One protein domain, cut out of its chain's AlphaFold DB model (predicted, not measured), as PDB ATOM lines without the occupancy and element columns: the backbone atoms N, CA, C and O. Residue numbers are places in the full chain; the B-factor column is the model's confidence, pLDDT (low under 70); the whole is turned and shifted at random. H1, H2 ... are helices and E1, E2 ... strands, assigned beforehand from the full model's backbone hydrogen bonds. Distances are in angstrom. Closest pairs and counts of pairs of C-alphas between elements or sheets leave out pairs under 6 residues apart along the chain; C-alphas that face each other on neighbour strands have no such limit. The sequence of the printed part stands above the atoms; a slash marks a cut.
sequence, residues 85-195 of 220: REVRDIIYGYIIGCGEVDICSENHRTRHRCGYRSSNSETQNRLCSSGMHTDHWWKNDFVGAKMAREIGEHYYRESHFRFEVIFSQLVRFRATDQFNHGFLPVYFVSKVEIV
ATOM      1  N   ARG A  85     109.987 176.735  78.433       97.81
ATOM      2  CA  ARG A  85     109.986 176.939  79.898       97.81
ATOM      3  C   ARG A  85     108.719 176.398  80.558       97.81
ATOM      4  O   ARG A  85     108.809 175.749  81.589       97.81
ATOM      5  N   GLU A  86     107.568 176.598  79.938       97.81
ATOM      6  CA  GLU A  86     106.252 176.226  80.460       97.81
ATOM      7  C   GLU A  86     106.112 174.707  80.606       97.81
ATOM      8  O   GLU A  86     105.594 174.212  81.602       97.81
ATOM      9  N   VAL A  87     106.628 173.947  79.634       98.31
ATOM     10  CA  VAL A  87     106.628 172.478  79.696       98.31
ATOM     11  C   VAL A  87     107.606 171.987  80.762       98.31
ATOM     12  O   VAL A  87     107.304 171.038  81.483       98.31
ATOM     13  N   ARG A  88     108.762 172.647  80.909       98.00
ATOM     14  CA  ARG A  88     109.712 172.317  81.978       98.00
ATOM     15  C   ARG A  88     109.127 172.587  83.362       98.00
ATOM     16  O   ARG A  88     109.318 171.763  84.245       98.00
ATOM     17  N   ASP A  89     108.355 173.659  83.530       96.44
ATOM     18  CA  ASP A  89     107.655 173.964  84.784       96.44
ATOM     19  C   ASP A  89     106.670 172.858  85.182       96.44
ATOM     20  O   ASP A  89     106.619 172.486  86.350       96.44
ATOM     21  N   ILE A  90     105.967 172.249  84.220       95.94
ATOM     22  CA  ILE A  90     105.125 171.070  84.489       95.94
ATOM     23  C   ILE A  90     105.981 169.905  85.013       95.94
ATOM     24  O   ILE A  90     105.630 169.283  86.014       95.94
ATOM     25  N   ILE A  91     107.124 169.626  84.373       95.00
ATOM     26  CA  ILE A  91     108.058 168.572  84.806       95.00
ATOM     27  C   ILE A  91     108.577 168.856  86.223       95.00
ATOM     28  O   ILE A  91     108.587 167.957  87.062       95.00
ATOM     29  N   TYR A  92     108.974 170.097  86.516       94.00
ATOM     30  CA  TYR A  92     109.436 170.498  87.846       94.00
ATOM     31  C   TYR A  92     108.341 170.320  88.900       94.00
ATOM     32  O   TYR A  92     108.628 169.814  89.984       94.00
ATOM     33  N   GLY A  93     107.088 170.636  88.567       90.75
ATOM     34  CA  GLY A  93     105.941 170.388  89.439       90.75
ATOM     35  C   GLY A  93     105.821 168.921  89.857       90.75
ATOM     36  O   GLY A  93     105.593 168.643  91.034       90.75
ATOM     37  N   TYR A  94     106.062 167.983  88.933       89.44
ATOM     38  CA  TYR A  94     106.080 166.544  89.233       89.44
ATOM     39  C   TYR A  94     107.301 166.093  90.038       89.44
ATOM     40  O   TYR A  94     107.161 165.223  90.891       89.44
ATOM     41  N   ILE A  95     108.487 166.649  89.767       87.06
ATOM     42  CA  ILE A  95     109.728 166.259  90.458       87.06
ATOM     43  C   ILE A  95     109.686 166.695  91.915       87.06
ATOM     44  O   ILE A  95     109.953 165.905  92.813       87.06
ATOM     45  N   ILE A  96     109.387 167.972  92.136       85.06
ATOM     46  CA  ILE A  96     109.460 168.541  93.473       85.06
ATOM     47  C   ILE A  96     108.178 168.134  94.223       85.06
ATOM     48  O   ILE A  96     108.237 167.784  95.397       85.06
ATOM     49  N   GLY A  97     107.004 168.167  93.569       76.06
ATOM     50  CA  GLY A  97     105.702 167.792  94.148       76.06
ATOM     51  C   GLY A  97     105.078 168.887  95.018       76.06
ATOM     52  O   GLY A  97     105.093 168.766  96.239       76.06
ATOM     53  N   CYS A  98     104.681 170.018  94.421       75.12
ATOM     54  CA  CYS A  98     104.359 171.275  95.123       75.12
ATOM     55  C   CYS A  98     103.387 171.083  96.302       75.12
ATOM     56  O   CYS A  98     102.293 170.553  96.121       75.12
ATOM     57  N   GLY A  99     103.768 171.552  97.495       82.00
ATOM     58  CA  GLY A  99     102.990 171.361  98.720       82.00
ATOM     59  C   GLY A  99     103.172 172.475  99.749       82.00
ATOM     60  O   GLY A  99     103.788 173.512  99.477       82.00
ATOM     61  N   GLU A 100     102.602 172.252 100.931       87.94
ATOM     62  CA  GLU A 100     102.791 173.110 102.099       87.94
ATOM     63  C   GLU A 100     104.170 172.858 102.717       87.94
ATOM     64  O   GLU A 100     104.581 171.715 102.916       87.94
ATOM     65  N   VAL A 101     104.896 173.937 102.996       86.94
ATOM     66  CA  VAL A 101     106.237 173.927 103.579       86.94
ATOM     67  C   VAL A 101     106.184 174.695 104.891       86.94
ATOM     68  O   VAL A 101     106.090 175.923 104.901       86.94
ATOM     69  N   ASP A 102     106.265 173.966 105.999       87.06
ATOM     70  CA  ASP A 102     106.283 174.557 107.337       87.06
ATOM     71  C   ASP A 102     107.690 175.063 107.693       87.06
ATOM     72  O   ASP A 102     108.655 174.299 107.782       87.06
ATOM     73  N   ILE A 103     107.807 176.366 107.941       86.44
ATOM     74  CA  ILE A 103     109.029 177.034 108.388       86.44
ATOM     75  C   ILE A 103     108.902 177.312 109.892       86.44
ATOM     76  O   ILE A 103     108.480 178.386 110.325       86.44
ATOM     77  N   CYS A 104     109.297 176.320 110.691       79.81
ATOM     78  CA  CYS A 104     109.327 176.398 112.153       79.81
ATOM     79  C   CYS A 104     110.728 176.756 112.677       79.81
ATOM     80  O   CYS A 104     111.752 176.511 112.029       79.81
ATOM     81  N   SER A 105     110.787 177.317 113.887       74.06
ATOM     82  CA  SER A 105     112.056 177.524 114.594       74.06
ATOM     83  C   SER A 105     112.614 176.204 115.133       74.06
ATOM     84  O   SER A 105     111.874 175.372 115.652       74.06
ATOM     85  N   GLU A 106     113.938 176.050 115.083       67.12
ATOM     86  CA  GLU A 106     114.690 174.861 115.521       67.12
ATOM     87  C   GLU A 106     114.458 174.502 117.005       67.12
ATOM     88  O   GLU A 106     114.654 173.365 117.427       67.12
ATOM     89  N   ASN A 107     113.966 175.462 117.796       65.06
ATOM     90  CA  ASN A 107     113.686 175.288 119.219       65.06
ATOM     91  C   ASN A 107     112.312 174.661 119.524       65.06
ATOM     92  O   ASN A 107     112.087 174.245 120.665       65.06
ATOM     93  N   HIS A 108     111.397 174.559 118.552       58.31
ATOM     94  CA  HIS A 108     110.106 173.898 118.762       58.31
ATOM     95  C   HIS A 108     110.284 172.380 118.653       58.31
ATOM     96  O   HIS A 108     110.237 171.785 117.584       58.31
ATOM     97  N   ARG A 109     110.531 171.757 119.812       48.44
ATOM     98  CA  ARG A 109     110.805 170.326 120.037       48.44
ATOM     99  C   ARG A 109     109.632 169.384 119.712       48.44
ATOM    100  O   ARG A 109     109.324 168.486 120.499       48.44
ATOM    101  N   THR A 110     108.973 169.519 118.568       54.88
ATOM    102  CA  THR A 110     108.181 168.409 118.031       54.88
ATOM    103  C   THR A 110     109.148 167.467 117.315       54.88
ATOM    104  O   THR A 110     109.773 167.809 116.319       54.88
ATOM    105  N   ARG A 111     109.333 166.283 117.909       53.19
ATOM    106  CA  ARG A 111     110.382 165.259 117.697       53.19
ATOM    107  C   ARG A 111     110.713 164.804 116.260       53.19
ATOM    108  O   ARG A 111     111.517 163.888 116.123       53.19
ATOM    109  N   HIS A 112     110.130 165.377 115.210       54.91
ATOM    110  CA  HIS A 112     110.159 164.785 113.870       54.91
ATOM    111  C   HIS A 112     110.359 165.749 112.696       54.91
ATOM    112  O   HIS A 112     110.365 165.275 111.566       54.91
ATOM    113  N   ARG A 113     110.553 167.058 112.905       57.88
ATOM    114  CA  ARG A 113     110.789 167.987 111.787       57.88
ATOM    115  C   ARG A 113     112.217 168.522 111.817       57.88
ATOM    116  O   ARG A 113     112.604 169.192 112.771       57.88
ATOM    117  N   CYS A 114     113.003 168.218 110.782       57.69
ATOM    118  CA  CYS A 114     114.230 168.972 110.526       57.69
ATOM    119  C   CYS A 114     113.832 170.420 110.238       57.69
ATOM    120  O   CYS A 114     112.921 170.663 109.448       57.69
ATOM    121  N   GLY A 115     114.488 171.381 110.891       65.56
ATOM    122  CA  GLY A 115     114.268 172.786 110.574       65.56
ATOM    123  C   GLY A 115     114.570 173.031 109.097       65.56
ATOM    124  O   GLY A 115     115.563 172.516 108.585       65.56
ATOM    125  N   TYR A 116     113.746 173.848 108.435       72.44
ATOM    126  CA  TYR A 116     113.837 174.177 107.004       72.44
ATOM    127  C   TYR A 116     115.268 174.462 106.512       72.44
ATOM    128  O   TYR A 116     115.622 174.160 105.379       72.44
ATOM    129  N   ARG A 117     116.109 175.033 107.383       69.38
ATOM    130  CA  ARG A 117     117.494 175.447 107.101       69.38
ATOM    131  C   ARG A 117     118.561 174.425 107.451       69.38
ATOM    132  O   ARG A 117     119.672 174.531 106.946       69.38
ATOM    133  N   SER A 118     118.242 173.504 108.347       67.38
ATOM    134  CA  SER A 118     119.120 172.397 108.733       67.38
ATOM    135  C   SER A 118     118.944 171.218 107.767       67.38
ATOM    136  O   SER A 118     119.682 170.238 107.826       67.38
ATOM    137  N   SER A 119     117.963 171.332 106.868       63.94
ATOM    138  CA  SER A 119     117.716 170.410 105.781       63.94
ATOM    139  C   SER A 119     118.710 170.595 104.630       63.94
ATOM    140  O   SER A 119     118.903 171.697 104.113       63.94
ATOM    141  N   ASN A 120     119.269 169.470 104.182       63.34
ATOM    142  CA  ASN A 120     120.086 169.372 102.971       63.34
ATOM    143  C   ASN A 120     119.252 168.936 101.749       63.34
ATOM    144  O   ASN A 120     119.816 168.688 100.682       63.34
ATOM    145  N   SER A 121     117.935 168.765 101.909       61.62
ATOM    146  CA  SER A 121     117.033 168.208 100.899       61.62
ATOM    147  C   SER A 121     115.627 168.800 101.017       61.62
ATOM    148  O   SER A 121     115.012 168.856 102.077       61.62
ATOM    149  N   GLU A 122     115.060 169.216  99.896       63.38
ATOM    150  CA  GLU A 122     113.688 169.710  99.860       63.38
ATOM    151  C   GLU A 122     112.677 168.630 100.281       63.38
ATOM    152  O   GLU A 122     111.754 168.929 101.037       63.38
ATOM    153  N   THR A 123     112.925 167.362  99.949       59.38
ATOM    154  CA  THR A 123     112.114 166.228 100.408       59.38
ATOM    155  C   THR A 123     112.061 166.127 101.934       59.38
ATOM    156  O   THR A 123     110.999 165.834 102.481       59.38
ATOM    157  N   GLN A 124     113.148 166.457 102.648       64.31
ATOM    158  CA  GLN A 124     113.140 166.534 104.121       64.31
ATOM    159  C   GLN A 124     112.202 167.633 104.651       64.31
ATOM    160  O   GLN A 124     111.755 167.549 105.795       64.31
ATOM    161  N   ASN A 125     111.902 168.649 103.836       61.12
ATOM    162  CA  ASN A 125     110.976 169.730 104.173       61.12
ATOM    163  C   ASN A 125     109.510 169.389 103.835       61.12
ATOM    164  O   ASN A 125     108.620 170.013 104.408       61.12
ATOM    165  N   ARG A 126     109.246 168.418 102.940       60.25
ATOM    166  CA  ARG A 126     107.885 167.990 102.537       60.25
ATOM    167  C   ARG A 126     107.384 166.750 103.251       60.25
ATOM    168  O   ARG A 126     106.233 166.683 103.671       60.25
ATOM    169  N   LEU A 127     108.230 165.733 103.326       52.88
ATOM    170  CA  LEU A 127     107.851 164.405 103.762       52.88
ATOM    171  C   LEU A 127     108.716 164.079 104.973       52.88
ATOM    172  O   LEU A 127     109.924 163.887 104.851       52.88
ATOM    173  N   CYS A 128     108.095 163.963 106.150       47.88
ATOM    174  CA  CYS A 128     108.678 163.331 107.344       47.88
ATOM    175  C   CYS A 128     108.976 161.828 107.107       47.88
ATOM    176  O   CYS A 128     108.675 160.980 107.945       47.88
ATOM    177  N   SER A 129     109.510 161.460 105.946       46.19
ATOM    178  CA  SER A 129     109.807 160.102 105.525       46.19
ATOM    179  C   SER A 129     111.318 159.961 105.432       46.19
ATOM    180  O   SER A 129     111.961 160.424 104.494       46.19
ATOM    181  N   SER A 130     111.890 159.300 106.435       49.94
ATOM    182  CA  SER A 130     113.326 159.097 106.661       49.94
ATOM    183  C   SER A 130     114.020 158.175 105.644       49.94
ATOM    184  O   SER A 130     115.014 157.539 105.984       49.94
ATOM    185  N   GLY A 131     113.485 158.040 104.429       48.66
ATOM    186  CA  GLY A 131     113.906 157.020 103.467       48.66
ATOM    187  C   GLY A 131     114.102 157.497 102.032       48.66
ATOM    188  O   GLY A 131     114.489 156.683 101.201       48.66
ATOM    189  N   MET A 132     113.844 158.770 101.709       50.00
ATOM    190  CA  MET A 132     114.079 159.247 100.344       50.00
ATOM    191  C   MET A 132     115.539 159.659 100.148       50.00
ATOM    192  O   MET A 132     116.131 160.370 100.961       50.00
ATOM    193  N   HIS A 133     116.103 159.128  99.064       56.44
ATOM    194  CA  HIS A 133     117.451 159.365  98.567       56.44
ATOM    195  C   HIS A 133     117.750 160.862  98.441       56.44
ATOM    196  O   HIS A 133     116.847 161.667  98.246       56.44
ATOM    197  N   THR A 134     119.029 161.230  98.543       65.88
ATOM    198  CA  THR A 134     119.484 162.613  98.370       65.88
ATOM    199  C   THR A 134     118.862 163.251  97.132       65.88
ATOM    200  O   THR A 134     118.997 162.705  96.042       65.88
ATOM    201  N   ASP A 135     118.234 164.415  97.292       76.62
ATOM    202  CA  ASP A 135     117.604 165.160  96.200       76.62
ATOM    203  C   ASP A 135     118.647 165.660  95.190       76.62
ATOM    204  O   ASP A 135     119.133 166.796  95.239       76.62
ATOM    205  N   HIS A 136     119.034 164.790  94.263       87.44
ATOM    206  CA  HIS A 136     120.054 165.084  93.262       87.44
ATOM    207  C   HIS A 136     119.641 166.227  92.326       87.44
ATOM    208  O   HIS A 136     120.510 166.886  91.762       87.44
ATOM    209  N   TRP A 137     118.345 166.531  92.220       86.81
ATOM    210  CA  TRP A 137     117.827 167.627  91.401       86.81
ATOM    211  C   TRP A 137     118.205 169.036  91.888       86.81
ATOM    212  O   TRP A 137     118.100 169.979  91.108       86.81
ATOM    213  N   TRP A 138     118.709 169.188  93.118       87.69
ATOM    214  CA  TRP A 138     119.295 170.449  93.610       87.69
ATOM    215  C   TRP A 138     120.796 170.576  93.342       87.69
ATOM    216  O   TRP A 138     121.396 171.623  93.571       87.69
ATOM    217  N   LYS A 139     121.451 169.505  92.888       91.31
ATOM    218  CA  LYS A 139     122.902 169.494  92.697       91.31
ATOM    219  C   LYS A 139     123.237 169.854  91.255       91.31
ATOM    220  O   LYS A 139     122.889 169.132  90.322       91.31
ATOM    221  N   ASN A 140     124.004 170.931  91.079       94.50
ATOM    222  CA  ASN A 140     124.464 171.388  89.763       94.50
ATOM    223  C   ASN A 140     125.203 170.293  88.977       94.50
ATOM    224  O   ASN A 140     125.042 170.219  87.763       94.50
ATOM    225  N   ASP A 141     125.950 169.424  89.661       95.75
ATOM    226  CA  ASP A 141     126.663 168.290  89.058       95.75
ATOM    227  C   ASP A 141     125.742 167.265  88.377       95.75
ATOM    228  O   ASP A 141     126.210 166.498  87.543       95.75
ATOM    229  N   PHE A 142     124.460 167.218  88.755       95.94
ATOM    230  CA  PHE A 142     123.492 166.251  88.237       95.94
ATOM    231  C   PHE A 142     122.556 166.860  87.203       95.94
ATOM    232  O   PHE A 142     122.232 166.197  86.232       95.94
ATOM    233  N   VAL A 143     122.090 168.097  87.398       95.81
ATOM    234  CA  VAL A 143     121.080 168.697  86.501       95.81
ATOM    235  C   VAL A 143     121.597 169.887  85.694       95.81
ATOM    236  O   VAL A 143     120.967 170.314  84.730       95.81
ATOM    237  N   GLY A 144     122.758 170.428  86.063       96.12
ATOM    238  CA  GLY A 144     123.319 171.646  85.491       96.12
ATOM    239  C   GLY A 144     122.747 172.917  86.124       96.12
ATOM    240  O   GLY A 144     121.573 172.999  86.482       96.12
ATOM    241  N   ALA A 145     123.578 173.958  86.217       95.00
ATOM    242  CA  ALA A 145     123.250 175.189  86.947       95.00
ATOM    243  C   ALA A 145     121.977 175.903  86.450       95.00
ATOM    244  O   ALA A 145     121.233 176.472  87.243       95.00
ATOM    245  N   LYS A 146     121.701 175.868  85.137       95.81
ATOM    246  CA  LYS A 146     120.504 176.507  84.564       95.81
ATOM    247  C   LYS A 146     119.218 175.797  84.982       95.81
ATOM    248  O   LYS A 146     118.267 176.463  85.376       95.81
ATOM    249  N   MET A 147     119.198 174.465  84.909       95.88
ATOM    250  CA  MET A 147     118.028 173.670  85.283       95.88
ATOM    251  C   MET A 147     117.822 173.673  86.801       95.88
ATOM    252  O   MET A 147     116.700 173.878  87.242       95.88
ATOM    253  N   ALA A 148     118.895 173.559  87.596       94.56
ATOM    254  CA  ALA A 148     118.829 173.676  89.059       94.56
ATOM    255  C   ALA A 148     118.211 175.013  89.496       94.56
ATOM    256  O   ALA A 148     117.297 175.056  90.320       94.56
ATOM    257  N   ARG A 149     118.652 176.116  88.877       94.88
ATOM    258  CA  ARG A 149     118.056 177.431  89.106       94.88
ATOM    259  C   ARG A 149     116.569 177.444  88.748       94.88
ATOM    260  O   ARG A 149     115.757 177.889  89.548       94.88
ATOM    261  N   GLU A 150     116.211 176.943  87.571       96.50
ATOM    262  CA  GLU A 150     114.825 176.897  87.097       96.50
ATOM    263  C   GLU A 150     113.882 176.085  87.997       96.50
ATOM    264  O   GLU A 150     112.742 176.515  88.199       96.50
ATOM    265  N   ILE A 151     114.369 174.959  88.532       94.62
ATOM    266  CA  ILE A 151     113.710 174.112  89.540       94.62
ATOM    267  C   ILE A 151     113.474 174.921  90.814       94.62
ATOM    268  O   ILE A 151     112.364 174.940  91.339       94.62
ATOM    269  N   GLY A 152     114.491 175.639  91.288       93.00
ATOM    270  CA  GLY A 152     114.390 176.465  92.486       93.00
ATOM    271  C   GLY A 152     113.439 177.652  92.354       93.00
ATOM    272  O   GLY A 152     112.642 177.907  93.254       93.00
ATOM    273  N   GLU A 153     113.447 178.341  91.215       95.06
ATOM    274  CA  GLU A 153     112.467 179.392  90.924       95.06
ATOM    275  C   GLU A 153     111.034 178.840  90.950       95.06
ATOM    276  O   GLU A 153     110.147 179.441  91.560       95.06
ATOM    277  N   HIS A 154     110.815 177.681  90.317       95.25
ATOM    278  CA  HIS A 154     109.514 177.013  90.292       95.25
ATOM    279  C   HIS A 154     109.080 176.569  91.697       95.25
ATOM    280  O   HIS A 154     107.940 176.797  92.095       95.25
ATOM    281  N   TYR A 155     110.006 176.012  92.482       93.88
ATOM    282  CA  TYR A 155     109.783 175.631  93.872       93.88
ATOM    283  C   TYR A 155     109.220 176.782  94.705       93.88
ATOM    284  O   TYR A 155     108.157 176.636  95.308       93.88
ATOM    285  N   TYR A 156     109.900 177.929  94.720       94.50
ATOM    286  CA  TYR A 156     109.441 179.081  95.494       94.50
ATOM    287  C   TYR A 156     108.130 179.657  94.967       94.50
ATOM    288  O   TYR A 156     107.303 180.105  95.757       94.50
ATOM    289  N   ARG A 157     107.918 179.627  93.649       95.75
ATOM    290  CA  ARG A 157     106.683 180.126  93.048       95.75
ATOM    291  C   ARG A 157     105.471 179.293  93.431       95.75
ATOM    292  O   ARG A 157     104.440 179.873  93.757       95.75
ATOM    293  N   GLU A 158     105.579 177.970  93.399       95.00
ATOM    294  CA  GLU A 158     104.410 177.101  93.547       95.00
ATOM    295  C   GLU A 158     104.131 176.643  94.978       95.00
ATOM    296  O   GLU A 158     102.970 176.379  95.312       95.00
ATOM    297  N   SER A 159     105.160 176.575  95.826       93.25
ATOM    298  CA  SER A 159     105.023 176.070  97.196       93.25
ATOM    299  C   SER A 159     104.283 177.054  98.101       93.25
ATOM    300  O   SER A 159     104.354 178.272  97.918       93.25
ATOM    301  N   HIS A 160     103.577 176.518  99.097       93.94
ATOM    302  CA  HIS A 160     102.873 177.306 100.104       93.94
ATOM    303  C   HIS A 160     103.694 177.348 101.394       93.94
ATOM    304  O   HIS A 160     103.806 176.343 102.088       93.94
ATOM    305  N   PHE A 161     104.301 178.495 101.706       92.94
ATOM    306  CA  PHE A 161     105.197 178.618 102.858       92.94
ATOM    307  C   PHE A 161     104.447 179.086 104.097       92.94
ATOM    308  O   PHE A 161     103.950 180.212 104.139       92.94
ATOM    309  N   ARG A 162     104.417 178.243 105.124       92.19
ATOM    310  CA  ARG A 162     103.716 178.502 106.375       92.19
ATOM    311  C   ARG A 162     104.710 178.841 107.482       92.19
ATOM    312  O   ARG A 162     105.609 178.064 107.781       92.19
ATOM    313  N   PHE A 163     104.553 180.007 108.099       90.88
ATOM    314  CA  PHE A 163     105.418 180.511 109.164       90.88
ATOM    315  C   PHE A 163     104.667 180.539 110.489       90.88
ATOM    316  O   PHE A 163     103.546 181.033 110.559       90.88
ATOM    317  N   GLU A 164     105.306 180.093 111.564       86.12
ATOM    318  CA  GLU A 164     104.882 180.444 112.927       86.12
ATOM    319  C   GLU A 164     105.237 181.920 113.224       86.12
ATOM    320  O   GLU A 164     105.978 182.544 112.458       86.12
ATOM    321  N   VAL A 165     104.736 182.499 114.327       79.25
ATOM    322  CA  VAL A 165     104.910 183.928 114.719       79.25
ATOM    323  C   VAL A 165     106.338 184.274 115.159       79.25
ATOM    324  O   VAL A 165     106.588 184.909 116.181       79.25
ATOM    325  N   ILE A 166     107.322 183.855 114.382       80.62
ATOM    326  CA  ILE A 166     108.727 184.151 114.578       80.62
ATOM    327  C   ILE A 166     109.178 184.902 113.330       80.62
ATOM    328  O   ILE A 166     109.753 184.340 112.397       80.62
ATOM    329  N   PHE A 167     108.918 186.213 113.314       81.94
ATOM    330  CA  PHE A 167     109.230 187.091 112.177       81.94
ATOM    331  C   PHE A 167     110.708 187.052 111.760       81.94
ATOM    332  O   PHE A 167     111.023 187.309 110.597       81.94
ATOM    333  N   SER A 168     111.625 186.684 112.662       86.31
ATOM    334  CA  SER A 168     113.037 186.491 112.312       86.31
ATOM    335  C   SER A 168     113.239 185.381 111.273       86.31
ATOM    336  O   SER A 168     114.118 185.518 110.421       86.31
ATOM    337  N   GLN A 169     112.403 184.336 111.259       85.75
ATOM    338  CA  GLN A 169     112.453 183.290 110.233       85.75
ATOM    339  C   GLN A 169     112.008 183.814 108.874       85.75
ATOM    340  O   GLN A 169     112.673 183.531 107.881       85.75
ATOM    341  N   LEU A 170     110.959 184.637 108.829       89.88
ATOM    342  CA  LEU A 170     110.495 185.277 107.598       89.88
ATOM    343  C   LEU A 170     111.558 186.227 107.021       89.88
ATOM    344  O   LEU A 170     111.877 186.156 105.833       89.88
ATOM    345  N   VAL A 171     112.164 187.072 107.866       91.12
ATOM    346  CA  VAL A 171     113.249 187.988 107.461       91.12
ATOM    347  C   VAL A 171     114.455 187.216 106.938       91.12
ATOM    348  O   VAL A 171     115.041 187.590 105.922       91.12
ATOM    349  N   ARG A 172     114.826 186.124 107.607       90.25
ATOM    350  CA  ARG A 172     115.931 185.285 107.156       90.25
ATOM    351  C   ARG A 172     115.558 184.564 105.859       90.25
ATOM    352  O   ARG A 172     116.404 184.448 104.978       90.25
ATOM    353  N   PHE A 173     114.332 184.049 105.735       91.94
ATOM    354  CA  PHE A 173     113.847 183.297 104.570       91.94
ATOM    355  C   PHE A 173     113.941 184.140 103.306       91.94
ATOM    356  O   PHE A 173     114.603 183.738 102.360       91.94
ATOM    357  N   ARG A 174     113.417 185.368 103.334       93.50
ATOM    358  CA  ARG A 174     113.473 186.268 102.174       93.50
ATOM    359  C   ARG A 174     114.899 186.638 101.735       93.50
ATOM    360  O   ARG A 174     115.089 187.010 100.583       93.50
ATOM    361  N   ALA A 175     115.878 186.572 102.640       92.81
ATOM    362  CA  ALA A 175     117.232 187.097 102.438       92.81
ATOM    363  C   ALA A 175     118.328 186.021 102.340       92.81
ATOM    364  O   ALA A 175     119.497 186.370 102.210       92.81
ATOM    365  N   THR A 176     117.987 184.732 102.425       91.94
ATOM    366  CA  THR A 176     118.976 183.648 102.311       91.94
ATOM    367  C   THR A 176     118.767 182.871 101.027       91.94
ATOM    368  O   THR A 176     117.682 182.342 100.804       91.94
ATOM    369  N   ASP A 177     119.831 182.724 100.248       89.44
ATOM    370  CA  ASP A 177     119.907 181.727  99.186       89.44
ATOM    371  C   ASP A 177     120.240 180.363  99.804       89.44
ATOM    372  O   ASP A 177     121.396 180.057 100.093       89.44
ATOM    373  N   GLN A 178     119.210 179.572 100.096       84.69
ATOM    374  CA  GLN A 178     119.381 178.276 100.753       84.69
ATOM    375  C   GLN A 178     120.117 177.260  99.879       84.69
ATOM    376  O   GLN A 178     120.859 176.431 100.402       84.69
ATOM    377  N   PHE A 179     119.908 177.315  98.567       83.44
ATOM    378  CA  PHE A 179     120.435 176.321  97.635       83.44
ATOM    379  C   PHE A 179     121.727 176.784  96.949       83.44
ATOM    380  O   PHE A 179     122.304 176.041  96.158       83.44
ATOM    381  N   ASN A 180     122.207 177.988  97.278       87.69
ATOM    382  CA  ASN A 180     123.405 178.597  96.707       87.69
ATOM    383  C   ASN A 180     123.359 178.618  95.165       87.69
ATOM    384  O   ASN A 180     124.310 178.240  94.475       87.69
ATOM    385  N   HIS A 181     122.207 179.007  94.621       86.94
ATOM    386  CA  HIS A 181     121.946 179.080  93.181       86.94
ATOM    387  C   HIS A 181     121.979 180.516  92.629       86.94
ATOM    388  O   HIS A 181     121.683 180.743  91.453       86.94
ATOM    389  N   GLY A 182     122.365 181.486  93.455       89.44
ATOM    390  CA  GLY A 182     122.507 182.893  93.103       89.44
ATOM    391  C   GLY A 182     121.186 183.659  93.084       89.44
ATOM    392  O   GLY A 182     121.086 184.662  92.376       89.44
ATOM    393  N   PHE A 183     120.161 183.204  93.810       90.81
ATOM    394  CA  PHE A 183     118.876 183.897  93.861       90.81
ATOM    395  C   PHE A 183     118.214 183.813  95.241       90.81
ATOM    396  O   PHE A 183     118.490 182.920  96.037       90.81
ATOM    397  N   LEU A 184     117.334 184.775  95.528       94.00
ATOM    398  CA  LEU A 184     116.650 184.881  96.816       94.00
ATOM    399  C   LEU A 184     115.173 184.472  96.710       94.00
ATOM    400  O   LEU A 184     114.525 184.816  95.716       94.00
ATOM    401  N   PRO A 185     114.601 183.839  97.753       95.00
ATOM    402  CA  PRO A 185     113.192 183.435  97.770       95.00
ATOM    403  C   PRO A 185     112.221 184.595  97.537       95.00
ATOM    404  O   PRO A 185     111.196 184.429  96.881       95.00
ATOM    405  N   VAL A 186     112.569 185.792  98.024       96.00
ATOM    406  CA  VAL A 186     111.728 187.000  97.945       96.00
ATOM    407  C   VAL A 186     111.288 187.362  96.527       96.00
ATOM    408  O   VAL A 186     110.254 187.998  96.361       96.00
ATOM    409  N   TYR A 187     112.050 186.962  95.508       96.88
ATOM    410  CA  TYR A 187     111.734 187.276  94.116       96.88
ATOM    411  C   TYR A 187     110.683 186.350  93.497       96.88
ATOM    412  O   TYR A 187     110.121 186.688  92.459       96.88
ATOM    413  N   PHE A 188     110.437 185.185  94.097       96.50
ATOM    414  CA  PHE A 188     109.639 184.124  93.476       96.50
ATOM    415  C   PHE A 188     108.463 183.669  94.328       96.50
ATOM    416  O   PHE A 188     107.475 183.200  93.773       96.50
ATOM    417  N   VAL A 189     108.558 183.804  95.651       96.06
ATOM    418  CA  VAL A 189     107.518 183.366  96.585       96.06
ATOM    419  C   VAL A 189     106.192 184.056  96.290       96.06
ATOM    420  O   VAL A 189     106.118 185.282  96.254       96.06
ATOM    421  N   SER A 190     105.140 183.252  96.113       95.88
ATOM    422  CA  SER A 190     103.792 183.744  95.805       95.88
ATOM    423  C   SER A 190     102.765 183.472  96.910       95.88
ATOM    424  O   SER A 190     101.803 184.227  97.047       95.88
ATOM    425  N   LYS A 191     102.967 182.424  97.722       97.00
ATOM    426  CA  LYS A 191     102.022 181.963  98.751       97.00
ATOM    427  C   LYS A 191     102.720 181.906 100.108       97.00
ATOM    428  O   LYS A 191     103.630 181.099 100.309       97.00
ATOM    429  N   VAL A 192     102.285 182.760 101.031       95.50
ATOM    430  CA  VAL A 192     102.785 182.818 102.410       95.50
ATOM    431  C   VAL A 192     101.609 182.805 103.375       95.50
ATOM    432  O   VAL A 192     100.718 183.645 103.270       95.50
ATOM    433  N   GLU A 193     101.652 181.901 104.344       95.31
ATOM    434  CA  GLU A 193     100.734 181.847 105.476       95.31
ATOM    435  C   GLU A 193     101.495 182.164 106.764       95.31
ATOM    436  O   GLU A 193     102.594 181.660 106.994       95.31
ATOM    437  N   ILE A 194     100.913 183.006 107.617       93.31
ATOM    438  CA  ILE A 194     101.433 183.290 108.956       93.31
ATOM    439  C   ILE A 194     100.437 182.723 109.958       93.31
ATOM    440  O   ILE A 194      99.303 183.191 110.050       93.31
ATOM    441  N   VAL A 195     100.872 181.730 110.725       90.44
ATOM    442  CA  VAL A 195     100.063 181.079 111.747       90.44
ATOM    443  C   VAL A 195     100.370 181.663 113.108       90.44
ATOM    444  O   VAL A 195     101.487 181.568 113.618       90.44
TER     445      VAL A 195
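Overview. This is residues 85 to 195 of the 220 residues of an uncharacterized protein of Alternaria gaisen (UniProt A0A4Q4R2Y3). A small parallel sheet of three strands has H5 over one face, running along the strands, while H1 and H4 cross beyond the ends at which the strands begin. H2 sits by edge strand E1 between two long loops, residues 104 to 121 and 127 to 139, and short H3 lies out by the first residues of H4. The printed part has 111 residues, with five named helices and three named strands in the order H1 E1 H2 H3 H4 E2 H5 E3; the sheet order is E1 E2 E3. The class is mixed, helices and strands, and the whole is compact, with a radius of gyration of the C-alphas of 13.7 A and spans of 37 by 31 by 21 A.

Arrangement. H1, residues 85 to 97, is not on the sheet; it touches H4, residues 145 to 158, through residues 151 to 155 of H4 alone. Their closest C-alphas, Tyr 92 and Ile 151, are 5.8 A apart, and their lines are about perpendicular, but only just, at 72 degrees. E1, residues 100 to 103, is an edge strand, parallel to E2, residues 160 to 164, at 32 degrees; N 101 and O 160 are 2.8 A apart, within hydrogen-bond range. H2, residues 122 to 126, only grazes the sheet, and its closest C-alpha pair with E1 is Val 101 and Arg 126, 6.2 A. H3, residues 140 to 143, is close to H4 but not clearly touching, with the C-alphas of Asn 140 and Ala 148 6.1 A apart. H4 is not on the sheet, but only just, with 4 pairs of C-alphas within 10 A. H5, residues 167 to 175, is on the sheet at a height over the sheet of 10.0 A, over E2 and only just over E1, with 3 of its C-alphas there. It runs along the strands, at 16 degrees to E2 on the local plane; the closest C-alphas of H5 and E2, Leu 170 and Phe 163, are 7.1 A apart. E3, residues 191 to 195, is the other edge strand, parallel to E2 at 23 degrees, with N 163 and O 193 2.8 A apart. E1, H2 H3 H4, E2 and E2, H5, E3 are strand-helix-strand units, parallel neighbour strands joined through helices; the second has a right-handed crossover. Every O i to N i+4 pair is within hydrogen-bond range in H1, H2 and H4, and 4 of 5 in H5; H3 is too short for such a pair.

Along the chain. H1 begins at C-alpha 85 (109.986, 176.939, 79.898) and is 17.5 A long, H4 20.1 A and H5 12.6 A. E2 spans 13.4 A, and E3, 13.2 A, ends at C-alpha 195 (100.063, 181.079, 111.747).

Size, cuts and confidence. The C-alphas farthest apart, of Arg 85 and Arg 109, are 40.7 A apart. The printed part has no cut. The links E1 to H2, H2 to H3 and H5 to E3 are long. The model's pLDDT is under 70 at residues 106 to 115 and 117 to 134.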